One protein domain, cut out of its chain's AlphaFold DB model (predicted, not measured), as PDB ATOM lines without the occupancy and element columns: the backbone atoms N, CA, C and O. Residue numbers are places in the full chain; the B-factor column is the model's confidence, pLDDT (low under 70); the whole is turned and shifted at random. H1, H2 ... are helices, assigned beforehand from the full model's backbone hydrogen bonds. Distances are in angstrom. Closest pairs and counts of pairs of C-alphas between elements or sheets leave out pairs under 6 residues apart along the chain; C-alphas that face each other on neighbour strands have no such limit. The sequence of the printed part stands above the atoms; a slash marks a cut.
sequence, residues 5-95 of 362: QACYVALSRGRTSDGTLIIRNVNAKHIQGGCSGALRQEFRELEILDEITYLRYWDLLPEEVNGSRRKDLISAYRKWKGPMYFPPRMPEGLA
ATOM      1  N   GLN A   5     -25.152 375.151 -27.035       72.25
ATOM      2  CA  GLN A   5     -24.564 374.957 -25.705       72.25
ATOM      3  C   GLN A   5     -24.428 373.472 -25.340       72.25
ATOM      4  O   GLN A   5     -23.397 373.070 -24.814       72.25
ATOM      5  N   ALA A   6     -25.427 372.645 -25.659       73.31
ATOM      6  CA  ALA A   6     -25.375 371.213 -25.373       73.31
ATOM      7  C   ALA A   6     -24.285 370.513 -26.201       73.31
ATOM      8  O   ALA A   6     -23.538 369.698 -25.663       73.31
ATOM      9  N   CYS A   7     -24.158 370.871 -27.485       73.75
ATOM     10  CA  CYS A   7     -23.091 370.369 -28.351       73.75
ATOM     11  C   CYS A   7     -21.714 370.767 -27.819       73.75
ATOM     12  O   CYS A   7     -20.843 369.915 -27.668       73.75
ATOM     13  N   TYR A   8     -21.531 372.048 -27.497       74.56
ATOM     14  CA  TYR A   8     -20.258 372.564 -27.010       74.56
ATOM     15  C   TYR A   8     -19.863 371.935 -25.672       74.56
ATOM     16  O   TYR A   8     -18.747 371.454 -25.548       74.56
ATOM     17  N   VAL A   9     -20.779 371.864 -24.699       74.81
ATOM     18  CA  VAL A   9     -20.521 371.239 -23.388       74.81
ATOM     19  C   VAL A   9     -20.179 369.756 -23.529       74.81
ATOM     20  O   VAL A   9     -19.328 369.251 -22.802       74.81
ATOM     21  N   ALA A  10     -20.832 369.039 -24.443       76.31
ATOM     22  CA  ALA A  10     -20.519 367.634 -24.669       76.31
ATOM     23  C   ALA A  10     -19.146 367.451 -25.335       76.31
ATOM     24  O   ALA A  10     -18.366 366.610 -24.896       76.31
ATOM     25  N   LEU A  11     -18.837 368.253 -26.357       77.50
ATOM     26  CA  LEU A  11     -17.570 368.171 -27.086       77.50
ATOM     27  C   LEU A  11     -16.382 368.678 -26.260       77.50
ATOM     28  O   LEU A  11     -15.308 368.095 -26.337       77.50
ATOM     29  N   SER A  12     -16.569 369.704 -25.424       74.75
ATOM     30  CA  SER A  12     -15.515 370.240 -24.552       74.75
ATOM     31  C   SER A  12     -15.137 369.297 -23.410       74.75
ATOM     32  O   SER A  12     -14.058 369.423 -22.837       74.75
ATOM     33  N   ARG A  13     -15.996 368.322 -23.089       73.12
ATOM     34  CA  ARG A  13     -15.667 367.217 -22.176       73.12
ATOM     35  C   ARG A  13     -14.835 366.120 -22.845       73.12
ATOM     36  O   ARG A  13     -14.272 365.283 -22.141       73.12
ATOM     37  N   GLY A  14     -14.755 366.106 -24.175       68.69
ATOM     38  CA  GLY A  14     -13.855 365.232 -24.914       68.69
ATOM     39  C   GLY A  14     -12.410 365.693 -24.746       68.69
ATOM     40  O   GLY A  14     -12.086 366.851 -24.983       68.69
ATOM     41  N   ARG A  15     -11.514 364.784 -24.343       67.69
ATOM     42  CA  ARG A  15     -10.083 365.104 -24.199       67.69
ATOM     43  C   ARG A  15      -9.370 365.206 -25.551       67.69
ATOM     44  O   ARG A  15      -8.397 365.939 -25.678       67.69
ATOM     45  N   THR A  16      -9.837 364.445 -26.538       71.12
ATOM     46  CA  THR A  16      -9.299 364.367 -27.902       71.12
ATOM     47  C   THR A  16     -10.430 364.048 -28.880       71.12
ATOM     48  O   THR A  16     -11.422 363.419 -28.501       71.12
ATOM     49  N   SER A  17     -10.282 364.437 -30.150       73.00
ATOM     50  CA  SER A  17     -11.202 364.018 -31.219       73.00
ATOM     51  C   SER A  17     -11.258 362.494 -31.342       73.00
ATOM     52  O   SER A  17     -12.342 361.929 -31.438       73.00
ATOM     53  N   ASP A  18     -10.104 361.832 -31.245       66.19
ATOM     54  CA  ASP A  18      -9.966 360.378 -31.393       66.19
ATOM     55  C   ASP A  18     -10.658 359.593 -30.270       66.19
ATOM     56  O   ASP A  18     -11.104 358.465 -30.471       66.19
ATOM     57  N   GLY A  19     -10.759 360.190 -29.079       64.94
ATOM     58  CA  GLY A  19     -11.465 359.617 -27.934       64.94
ATOM     59  C   GLY A  19     -12.953 359.968 -27.875       64.94
ATOM     60  O   GLY A  19     -13.630 359.529 -26.947       64.94
ATOM     61  N   THR A  20     -13.470 360.761 -28.818       73.38
ATOM     62  CA  THR A  20     -14.847 361.272 -28.782       73.38
ATOM     63  C   THR A  20     -15.721 360.545 -29.801       73.38
ATOM     64  O   THR A  20     -15.526 360.669 -31.007       73.38
ATOM     65  N   LEU A  21     -16.732 359.813 -29.320       73.38
ATOM     66  CA  LEU A  21     -17.709 359.131 -30.170       73.38
ATOM     67  C   LEU A  21     -18.990 359.964 -30.303       73.38
ATOM     68  O   LEU A  21     -19.689 360.212 -29.320       73.38
ATOM     69  N   ILE A  22     -19.330 360.352 -31.532       77.00
ATOM     70  CA  ILE A  22     -20.585 361.039 -31.849       77.00
ATOM     71  C   ILE A  22     -21.576 360.003 -32.389       77.00
ATOM     72  O   ILE A  22     -21.479 359.575 -33.532       77.00
ATOM     73  N   ILE A  23     -22.525 359.589 -31.546       69.69
ATOM     74  CA  ILE A  23     -23.498 358.528 -31.878       69.69
ATOM     75  C   ILE A  23     -24.633 359.053 -32.774       69.69
ATOM     76  O   ILE A  23     -25.226 358.298 -33.536       69.69
ATOM     77  N   ARG A  24     -24.951 360.353 -32.703       66.50
ATOM     78  CA  ARG A  24     -26.028 360.977 -33.488       66.50
ATOM     79  C   ARG A  24     -25.490 362.088 -34.363       66.50
ATOM     80  O   ARG A  24     -24.652 362.865 -33.915       66.50
ATOM     81  N   ASN A  25     -26.069 362.238 -35.551       66.88
ATOM     82  CA  ASN A  25     -25.823 363.408 -36.381       66.88
ATOM     83  C   ASN A  25     -26.159 364.677 -35.594       66.88
ATOM     84  O   ASN A  25     -27.293 364.887 -35.159       66.88
ATOM     85  N   VAL A  26     -25.152 365.522 -35.401       69.50
ATOM     86  CA  VAL A  26     -25.346 366.859 -34.857       69.50
ATOM     87  C   VAL A  26     -25.673 367.775 -36.025       69.50
ATOM     88  O   VAL A  26     -24.979 367.762 -37.043       69.50
ATOM     89  N   ASN A  27     -26.732 368.574 -35.898       74.00
ATOM     90  CA  ASN A  27     -27.044 369.577 -36.907       74.00
ATOM     91  C   ASN A  27     -25.843 370.520 -37.045       74.00
ATOM     92  O   ASN A  27     -25.484 371.205 -36.086       74.00
ATOM     93  N   ALA A  28     -25.243 370.572 -38.237       74.62
ATOM     94  CA  ALA A  28     -24.074 371.403 -38.501       74.62
ATOM     95  C   ALA A  28     -24.318 372.869 -38.117       74.62
ATOM     96  O   ALA A  28     -23.405 373.522 -37.631       74.62
ATOM     97  N   LYS A  29     -25.558 373.370 -38.209       72.25
ATOM     98  CA  LYS A  29     -25.916 374.728 -37.768       72.25
ATOM     99  C   LYS A  29     -25.730 374.950 -36.266       72.25
ATOM    100  O   LYS A  29     -25.411 376.060 -35.869       72.25
ATOM    101  N   HIS A  30     -25.883 373.925 -35.429       70.69
ATOM    102  CA  HIS A  30     -25.648 374.044 -33.984       70.69
ATOM    103  C   HIS A  30     -24.157 374.063 -33.627       70.69
ATOM    104  O   HIS A  30     -23.819 374.432 -32.510       70.69
ATOM    105  N   ILE A  31     -23.271 373.674 -34.551       73.38
ATOM    106  CA  ILE A  31     -21.812 373.713 -34.370       73.38
ATOM    107  C   ILE A  31     -21.205 374.922 -35.105       73.38
ATOM    108  O   ILE A  31     -20.315 375.583 -34.590       73.38
ATOM    109  N   GLN A  32     -21.697 375.220 -36.309       71.06
ATOM    110  CA  GLN A  32     -21.132 376.198 -37.247       71.06
ATOM    111  C   GLN A  32     -21.942 377.501 -37.338       71.06
ATOM    112  O   GLN A  32     -21.463 378.473 -37.908       71.06
ATOM    113  N   GLY A  33     -23.161 377.551 -36.789       63.06
ATOM    114  CA  GLY A  33     -24.060 378.716 -36.863       63.06
ATOM    115  C   GLY A  33     -23.651 379.901 -35.989       63.06
ATOM    116  O   GLY A  33     -24.366 380.897 -35.935       63.06
ATOM    117  N   GLY A  34     -22.495 379.804 -35.332       64.19
ATOM    118  CA  GLY A  34     -21.960 380.835 -34.466       64.19
ATOM    119  C   GLY A  34     -22.615 380.862 -33.088       64.19
ATOM    120  O   GLY A  34     -23.750 380.448 -32.867       64.19
ATOM    121  N   CYS A  35     -21.851 381.382 -32.139       68.12
ATOM    122  CA  CYS A  35     -22.294 381.629 -30.779       68.12
ATOM    123  C   CYS A  35     -23.234 382.850 -30.734       68.12
ATOM    124  O   CYS A  35     -22.988 383.827 -31.455       68.12
ATOM    125  N   SER A  36     -24.272 382.822 -29.886       73.88
ATOM    126  CA  SER A  36     -25.161 383.977 -29.672       73.88
ATOM    127  C   SER A  36     -24.379 385.187 -29.150       73.88
ATOM    128  O   SER A  36     -23.327 385.025 -28.528       73.88
ATOM    129  N   GLY A  37     -24.883 386.404 -29.383       76.50
ATOM    130  CA  GLY A  37     -24.215 387.636 -28.938       76.50
ATOM    131  C   GLY A  37     -23.954 387.662 -27.428       76.50
ATOM    132  O   GLY A  37     -22.837 387.949 -27.008       76.50
ATOM    133  N   ALA A  38     -24.943 387.255 -26.625       75.50
ATOM    134  CA  ALA A  38     -24.811 387.152 -25.171       75.50
ATOM    135  C   ALA A  38     -23.724 386.147 -24.752       75.50
ATOM    136  O   ALA A  38     -22.884 386.454 -23.915       75.50
ATOM    137  N   LEU A  39     -23.680 384.967 -25.376       76.88
ATOM    138  CA  LEU A  39     -22.681 383.954 -25.035       76.88
ATOM    139  C   LEU A  39     -21.271 384.347 -25.524       76.88
ATOM    140  O   LEU A  39     -20.289 384.071 -24.843       76.88
ATOM    141  N   ARG A  40     -21.152 385.070 -26.651       81.75
ATOM    142  CA  ARG A  40     -19.872 385.673 -27.072       81.75
ATOM    143  C   ARG A  40     -19.396 386.710 -26.062       81.75
ATOM    144  O   ARG A  40     -18.203 386.772 -25.788       81.75
ATOM    145  N   GLN A  41     -20.313 387.511 -25.520       82.69
ATOM    146  CA  GLN A  41     -19.996 388.488 -24.484       82.69
ATOM    147  C   GLN A  41     -19.485 387.803 -23.213       82.69
ATOM    148  O   GLN A  41     -18.434 388.195 -22.717       82.69
ATOM    149  N   GLU A  42     -20.153 386.745 -22.743       85.44
ATOM    150  CA  GLU A  42     -19.685 385.950 -21.597       85.44
ATOM    151  C   GLU A  42     -18.271 385.399 -21.830       85.44
ATOM    152  O   GLU A  42     -17.401 385.567 -20.980       85.44
ATOM    153  N   PHE A  43     -17.990 384.817 -23.004       86.25
ATOM    154  CA  PHE A  43     -16.637 384.342 -23.310       86.25
ATOM    155  C   PHE A  43     -15.605 385.471 -23.332       86.25
ATOM    156  O   PHE A  43     -14.537 385.327 -22.751       86.25
ATOM    157  N   ARG A  44     -15.921 386.625 -23.932       87.81
ATOM    158  CA  ARG A  44     -15.015 387.786 -23.919       87.81
ATOM    159  C   ARG A  44     -14.728 388.273 -22.502       87.81
ATOM    160  O   ARG A  44     -13.606 388.663 -22.200       87.81
ATOM    161  N   GLU A  45     -15.740 388.288 -21.643       90.00
ATOM    162  CA  GLU A  45     -15.582 388.671 -20.242       90.00
ATOM    163  C   GLU A  45     -14.721 387.667 -19.476       90.00
ATOM    164  O   GLU A  45     -13.864 388.092 -18.706       90.00
ATOM    165  N   LEU A  46     -14.879 386.366 -19.730       91.12
ATOM    166  CA  LEU A  46     -14.024 385.330 -19.150       91.12
ATOM    167  C   LEU A  46     -12.556 385.482 -19.570       91.12
ATOM    168  O   LEU A  46     -11.687 385.443 -18.707       91.12
ATOM    169  N   GLU A  47     -12.277 385.737 -20.847       91.75
ATOM    170  CA  GLU A  47     -10.907 385.961 -21.339       91.75
ATOM    171  C   GLU A  47     -10.270 387.229 -20.739       91.75
ATOM    172  O   GLU A  47      -9.088 387.249 -20.406       91.75
ATOM    173  N   ILE A  48     -11.054 388.296 -20.537       91.62
ATOM    174  CA  ILE A  48     -10.571 389.490 -19.824       91.62
ATOM    175  C   ILE A  48     -10.236 389.153 -18.368       91.62
ATOM    176  O   ILE A  48      -9.234 389.632 -17.845       91.62
ATOM    177  N   LEU A  49     -11.067 388.354 -17.695       93.56
ATOM    178  CA  LEU A  49     -10.810 387.945 -16.315       93.56
ATOM    179  C   LEU A  49      -9.581 387.038 -16.202       93.56
ATOM    180  O   LEU A  49      -8.849 387.154 -15.219       93.56
ATOM    181  N   ASP A  50      -9.339 386.172 -17.186       92.81
ATOM    182  CA  ASP A  50      -8.128 385.352 -17.250       92.81
ATOM    183  C   ASP A  50      -6.878 386.232 -17.375       92.81
ATOM    184  O   ASP A  50      -5.955 386.119 -16.570       92.81
ATOM    185  N   GLU A  51      -6.897 387.215 -18.279       92.75
ATOM    186  CA  GLU A  51      -5.815 388.194 -18.438       92.75
ATOM    187  C   GLU A  51      -5.586 389.017 -17.155       92.75
ATOM    188  O   GLU A  51      -4.449 389.201 -16.724       92.75
ATOM    189  N   ILE A  52      -6.654 389.476 -16.492       93.38
ATOM    190  CA  ILE A  52      -6.563 390.166 -15.194       93.38
ATOM    191  C   ILE A  52      -5.906 389.259 -14.151       93.38
ATOM    192  O   ILE A  52      -5.053 389.713 -13.387       93.38
ATOM    193  N   THR A  53      -6.292 387.985 -14.113       93.75
ATOM    194  CA  THR A  53      -5.742 386.997 -13.178       93.75
ATOM    195  C   THR A  53      -4.262 386.753 -13.456       93.75
ATOM    196  O   THR A  53      -3.456 386.756 -12.527       93.75
ATOM    197  N   TYR A  54      -3.886 386.634 -14.729       92.12
ATOM    198  CA  TYR A  54      -2.501 386.518 -15.167       92.12
ATOM    199  C   TYR A  54      -1.672 387.744 -14.759       92.12
ATOM    200  O   TYR A  54      -0.612 387.596 -14.158       92.12
ATOM    201  N   LEU A  55      -2.158 388.960 -15.019       92.00
ATOM    202  CA  LEU A  55      -1.446 390.190 -14.662       92.00
ATOM    203  C   LEU A  55      -1.318 390.375 -13.146       92.00
ATOM    204  O   LEU A  55      -0.282 390.850 -12.693       92.00
ATOM    205  N   ARG A  56      -2.329 389.973 -12.364       93.75
ATOM    206  CA  ARG A  56      -2.241 389.946 -10.894       93.75
ATOM    207  C   ARG A  56      -1.188 388.966 -10.408       93.75
ATOM    208  O   ARG A  56      -0.429 389.302  -9.517       93.75
ATOM    209  N   TYR A  57      -1.141 387.770 -10.991       94.00
ATOM    210  CA  TYR A  57      -0.171 386.747 -10.607       94.00
ATOM    211  C   TYR A  57       1.282 387.203 -10.811       94.00
ATOM    212  O   TYR A  57       2.153 386.833 -10.034       94.00
ATOM    213  N   TRP A  58       1.530 388.010 -11.844       93.06
ATOM    214  CA  TRP A  58       2.853 388.557 -12.153       93.06
ATOM    215  C   TRP A  58       3.121 389.944 -11.551       93.06
ATOM    216  O   TRP A  58       4.114 390.563 -11.922       93.06
ATOM    217  N   ASP A  59       2.241 390.459 -10.686       92.19
ATOM    218  CA  ASP A  59       2.328 391.815 -10.116       92.19
ATOM    219  C   ASP A  59       2.439 392.934 -11.179       92.19
ATOM    220  O   ASP A  59       3.032 393.990 -10.966       92.19
ATOM    221  N   LEU A  60       1.850 392.710 -12.360       90.56
ATOM    222  CA  LEU A  60       1.807 393.660 -13.481       90.56
ATOM    223  C   LEU A  60       0.486 394.435 -13.556       90.56
ATOM    224  O   LEU A  60       0.346 395.345 -14.380       90.56
ATOM    225  N   LEU A  61      -0.506 394.047 -12.751       93.00
ATOM    226  CA  LEU A  61      -1.773 394.757 -12.663       93.00
ATOM    227  C   LEU A  61      -1.658 395.903 -11.641       93.00
ATOM    228  O   LEU A  61      -1.355 395.625 -10.483       93.00
ATOM    229  N   PRO A  62      -1.957 397.157 -12.021       92.94
ATOM    230  CA  PRO A  62      -1.981 398.265 -11.071       92.94
ATOM    231  C   PRO A  62      -3.012 398.049  -9.957       92.94
ATOM    232  O   PRO A  62      -4.094 397.505 -10.204       92.94
ATOM    233  N   GLU A  63      -2.708 398.525  -8.748       91.12
ATOM    234  CA  GLU A  63      -3.591 398.392  -7.580       91.12
ATOM    235  C   GLU A  63      -4.940 399.103  -7.772       91.12
ATOM    236  O   GLU A  63      -5.955 398.693  -7.204       91.12
ATOM    237  N   GLU A  64      -4.988 400.129  -8.629       91.56
ATOM    238  CA  GLU A  64      -6.211 400.855  -8.978       91.56
ATOM    239  C   GLU A  64      -7.215 399.984  -9.750       91.56
ATOM    240  O   GLU A  64      -8.412 400.287  -9.781       91.56
ATOM    241  N   VAL A  65      -6.758 398.890 -10.372       91.25
ATOM    242  CA  VAL A  65      -7.625 397.945 -11.083       91.25
ATOM    243  C   VAL A  65      -8.157 396.892 -10.112       91.25
ATOM    244  O   VAL A  65      -7.699 395.744 -10.026       91.25
ATOM    245  N   ASN A  66      -9.197 397.289  -9.384       92.00
ATOM    246  CA  ASN A  66      -9.875 396.432  -8.424       92.00
ATOM    247  C   ASN A  66     -11.405 396.499  -8.550       92.00
ATOM    248  O   ASN A  66     -11.964 397.429  -9.127       92.00
ATOM    249  N   GLY A  67     -12.095 395.491  -8.019       91.25
ATOM    250  CA  GLY A  67     -13.551 395.404  -8.049       91.25
ATOM    251  C   GLY A  67     -14.059 394.211  -7.247       91.25
ATOM    252  O   GLY A  67     -13.480 393.128  -7.304       91.25
ATOM    253  N   SER A  68     -15.144 394.408  -6.495       88.44
ATOM    254  CA  SER A  68     -15.766 393.350  -5.684       88.44
ATOM    255  C   SER A  68     -16.656 392.421  -6.511       88.44
ATOM    256  O   SER A  68     -16.866 391.266  -6.145       88.44
ATOM    257  N   ARG A  69     -17.173 392.910  -7.644       90.81
ATOM    258  CA  ARG A  69     -17.965 392.138  -8.606       90.81
ATOM    259  C   ARG A  69     -17.226 392.036  -9.931       90.81
ATOM    260  O   ARG A  69     -16.448 392.916 -10.296       90.81
ATOM    261  N   ARG A  70     -17.568 391.000 -10.707       90.62
ATOM    262  CA  ARG A  70     -17.068 390.785 -12.076       90.62
ATOM    263  C   ARG A  70     -17.153 392.056 -12.923       90.62
ATOM    264  O   ARG A  70     -16.164 392.472 -13.515       90.62
ATOM    265  N   LYS A  71     -18.335 392.675 -12.956       89.81
ATOM    266  CA  LYS A  71     -18.604 393.865 -13.771       89.81
ATOM    267  C   LYS A  71     -17.701 395.039 -13.390       89.81
ATOM    268  O   LYS A  71     -17.174 395.706 -14.278       89.81
ATOM    269  N   ASP A  72     -17.504 395.260 -12.093       90.62
ATOM    270  CA  ASP A  72     -16.710 396.375 -11.572       90.62
ATOM    271  C   ASP A  72     -15.235 396.189 -11.935       90.62
ATOM    272  O   ASP A  72     -14.603 397.103 -12.461       90.62
ATOM    273  N   LEU A  73     -14.725 394.967 -11.756       93.31
ATOM    274  CA  LEU A  73     -13.348 394.609 -12.073       93.31
ATOM    275  C   LEU A  73     -13.049 394.738 -13.575       93.31
ATOM    276  O   LEU A  73     -12.061 395.360 -13.959       93.31
ATOM    277  N   ILE A  74     -13.930 394.211 -14.433       90.31
ATOM    278  CA  ILE A  74     -13.804 394.349 -15.891       90.31
ATOM    279  C   ILE A  74     -13.874 395.823 -16.306       90.31
ATOM    280  O   ILE A  74     -13.117 396.254 -17.176       90.31
ATOM    281  N   SER A  75     -14.752 396.614 -15.685       89.44
ATOM    282  CA  SER A  75     -14.880 398.045 -15.987       89.44
ATOM    283  C   SER A  75     -13.621 398.820 -15.595       89.44
ATOM    284  O   SER A  75     -13.124 399.610 -16.395       89.44
ATOM    285  N   ALA A  76     -13.063 398.562 -14.408       90.12
ATOM    286  CA  ALA A  76     -11.805 399.160 -13.962       90.12
ATOM    287  C   ALA A  76     -10.641 398.776 -14.888       90.12
ATOM    288  O   ALA A  76      -9.872 399.636 -15.317       90.12
ATOM    289  N   TYR A  77     -10.568 397.501 -15.279       92.50
ATOM    290  CA  TYR A  77      -9.546 397.007 -16.196       92.50
ATOM    291  C   TYR A  77      -9.629 397.665 -17.575       92.50
ATOM    292  O   TYR A  77      -8.625 398.150 -18.098       92.50
ATOM    293  N   ARG A  78     -10.835 397.750 -18.147       89.88
ATOM    294  CA  ARG A  78     -11.064 398.432 -19.429       89.88
ATOM    295  C   ARG A  78     -10.790 399.929 -19.348       89.88
ATOM    296  O   ARG A  78     -10.324 400.499 -20.325       89.88
ATOM    297  N   LYS A  79     -11.031 400.569 -18.200       88.88
ATOM    298  CA  LYS A  79     -10.663 401.975 -17.984       88.88
ATOM    299  C   LYS A  79      -9.144 402.175 -18.005       88.88
ATOM    300  O   LYS A  79      -8.686 403.193 -18.509       88.88
ATOM    301  N   TRP A  80      -8.381 401.209 -17.492       89.88
ATOM    302  CA  TRP A  80      -6.918 401.247 -17.480       89.88
ATOM    303  C   TRP A  80      -6.287 400.913 -18.841       89.88
ATOM    304  O   TRP A  80      -5.499 401.701 -19.355       89.88
ATOM    305  N   LYS A  81      -6.627 399.767 -19.446       87.75
ATOM    306  CA  LYS A  81      -6.057 399.347 -20.742       87.75
ATOM    307  C   LYS A  81      -6.631 400.104 -21.938       87.75
ATOM    308  O   LYS A  81      -5.976 400.225 -22.969       87.75
ATOM    309  N   GLY A  82      -7.865 400.576 -21.810       84.25
ATOM    310  CA  GLY A  82      -8.651 401.159 -22.886       84.25
ATOM    311  C   GLY A  82      -9.816 400.252 -23.304       84.25
ATOM    312  O   GLY A  82      -9.702 399.022 -23.280       84.25
ATOM    313  N   PRO A  83     -10.948 400.841 -23.729       74.62
ATOM    314  CA  PRO A  83     -12.169 400.101 -24.057       74.62
ATOM    315  C   PRO A  83     -12.011 399.167 -25.263       74.62
ATOM    316  O   PRO A  83     -12.745 398.191 -25.369       74.62
ATOM    317  N   MET A  84     -11.041 399.446 -26.138       72.12
ATOM    318  CA  MET A  84     -10.754 398.654 -27.338       72.12
ATOM    319  C   MET A  84      -9.722 397.546 -27.103       72.12
ATOM    320  O   MET A  84      -9.422 396.804 -28.037       72.12
ATOM    321  N   TYR A  85      -9.150 397.438 -25.895       80.06
ATOM    322  CA  TYR A  85      -8.091 396.470 -25.618       80.06
ATOM    323  C   TYR A  85      -8.560 395.041 -25.898       80.06
ATOM    324  O   TYR A  85      -9.592 394.581 -25.398       80.06
ATOM    325  N   PHE A  86      -7.771 394.338 -26.702       80.31
ATOM    326  CA  PHE A  86      -7.978 392.944 -27.054       80.31
ATOM    327  C   PHE A  86      -6.823 392.123 -26.463       80.31
ATOM    328  O   PHE A  86      -5.685 392.306 -26.903       80.31
ATOM    329  N   PRO A  87      -7.072 391.271 -25.445       84.62
ATOM    330  CA  PRO A  87      -6.023 390.459 -24.839       84.62
ATOM    331  C   PRO A  87      -5.293 389.606 -25.891       84.62
ATOM    332  O   PRO A  87      -5.962 389.000 -26.730       84.62
ATOM    333  N   PRO A  88      -3.952 389.484 -25.843       78.94
ATOM    334  CA  PRO A  88      -3.186 388.747 -26.854       78.94
ATOM    335  C   PRO A  88      -3.580 387.271 -27.004       78.94
ATOM    336  O   PRO A  88      -3.364 386.681 -28.060       78.94
ATOM    337  N   ARG A  89      -4.130 386.662 -25.944       79.00
ATOM    338  CA  ARG A  89      -4.565 385.256 -25.922       79.00
ATOM    339  C   ARG A  89      -6.021 385.052 -26.346       79.00
ATOM    340  O   ARG A  89      -6.428 383.907 -26.515       79.00
ATOM    341  N   MET A  90      -6.789 386.128 -26.537       81.88
ATOM    342  CA  MET A  90      -8.204 386.017 -26.875       81.88
ATOM    343  C   MET A  90      -8.363 385.405 -28.284       81.88
ATOM    344  O   MET A  90      -7.754 385.894 -29.239       81.88
ATOM    345  N   PRO A  91      -9.184 384.350 -28.452       81.75
ATOM    346  CA  PRO A  91      -9.436 383.746 -29.757       81.75
ATOM    347  C   PRO A  91      -9.981 384.747 -30.785       81.75
ATOM    348  O   PRO A  91     -10.852 385.556 -30.468       81.75
ATOM    349  N   GLU A  92      -9.557 384.627 -32.047       78.50
ATOM    350  CA  GLU A  92      -9.979 385.518 -33.146       78.50
ATOM    351  C   GLU A  92     -11.508 385.562 -33.317       78.50
ATOM    352  O   GLU A  92     -12.093 386.620 -33.532       78.50
ATOM    353  N   GLY A  93     -12.192 384.431 -33.106       76.88
ATOM    354  CA  GLY A  93     -13.657 384.352 -33.163       76.88
ATOM    355  C   GLY A  93     -14.396 385.179 -32.098       76.88
ATOM    356  O   GLY A  93     -15.613 385.363 -32.203       76.88
ATOM    357  N   LEU A  94     -13.682 385.678 -31.082       78.75
ATOM    358  CA  LEU A  94     -14.194 386.555 -30.028       78.75
ATOM    359  C   LEU A  94     -13.773 388.023 -30.207       78.75
ATOM    360  O   LEU A  94     -14.150 388.843 -29.369       78.75
ATOM    361  N   ALA A  95     -13.080 388.386 -31.293       76.94
ATOM    362  CA  ALA A  95     -12.694 389.767 -31.591       76.94
ATOM    363  C   ALA A  95     -13.875 390.749 -31.531       76.94
ATOM    364  O   ALA A  95     -15.016 390.404 -31.859       76.94
TER     365      ALA A  95
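Overview. This is residues 5 to 95 of the 362 residues of an uncharacterized protein of Auriculariopsis ampla (UniProt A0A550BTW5). Two loosely joined lobes: first an open loop closed by short H1 and H2, then long H3 with H4 crossing it steeply. Residues 82 to 95 fold back beside H3, and residues 13 to 19 stick out from the first lobe. The 91 printed residues, with helices H1 to H4 in chain order and no named strand, are all helix in class; the whole is loose, with a radius of gyration of the C-alphas of 16.9 A and spans of 51 by 25 by 23 A.

Along the chain. H1, residues 5 to 12, begins at C-alpha 5 (-24.564, 374.957, -25.705). H2 is residues 28 to 32. H3, residues 37 to 57, is 30.2 A long. H4, residues 70 to 81, is 16.4 A long and ends at C-alpha 81 (-6.057, 399.347, -20.742).

Arrangement. H1 and H2 only just touch, with 3 pairs of C-alphas within 8 A; the closest, Cys 7 and Ile 31, are 7.0 A apart. H2 and H3 are apart. Residues 45 to 52 of H3 touch residues 74 to 77 of H4, the closest C-alphas being Ile 48 and Ile 74 at 7.0 A. Their tilt is steep, 69 degrees, only just short of about perpendicular, and they run the same way. In H1, H2, H3 and H4 every O i to N i+4 pair is within hydrogen-bond range.

Size, cuts and confidence. The farthest C-alphas, Ile 23 and Glu 64, are 51.1 A apart. The printed part has no cut; links H1 to H2 and H3 to H4 are long. Residues 14 to 15, 18 to 19, 23 to 26 and 33 to 35 have pLDDT under 70.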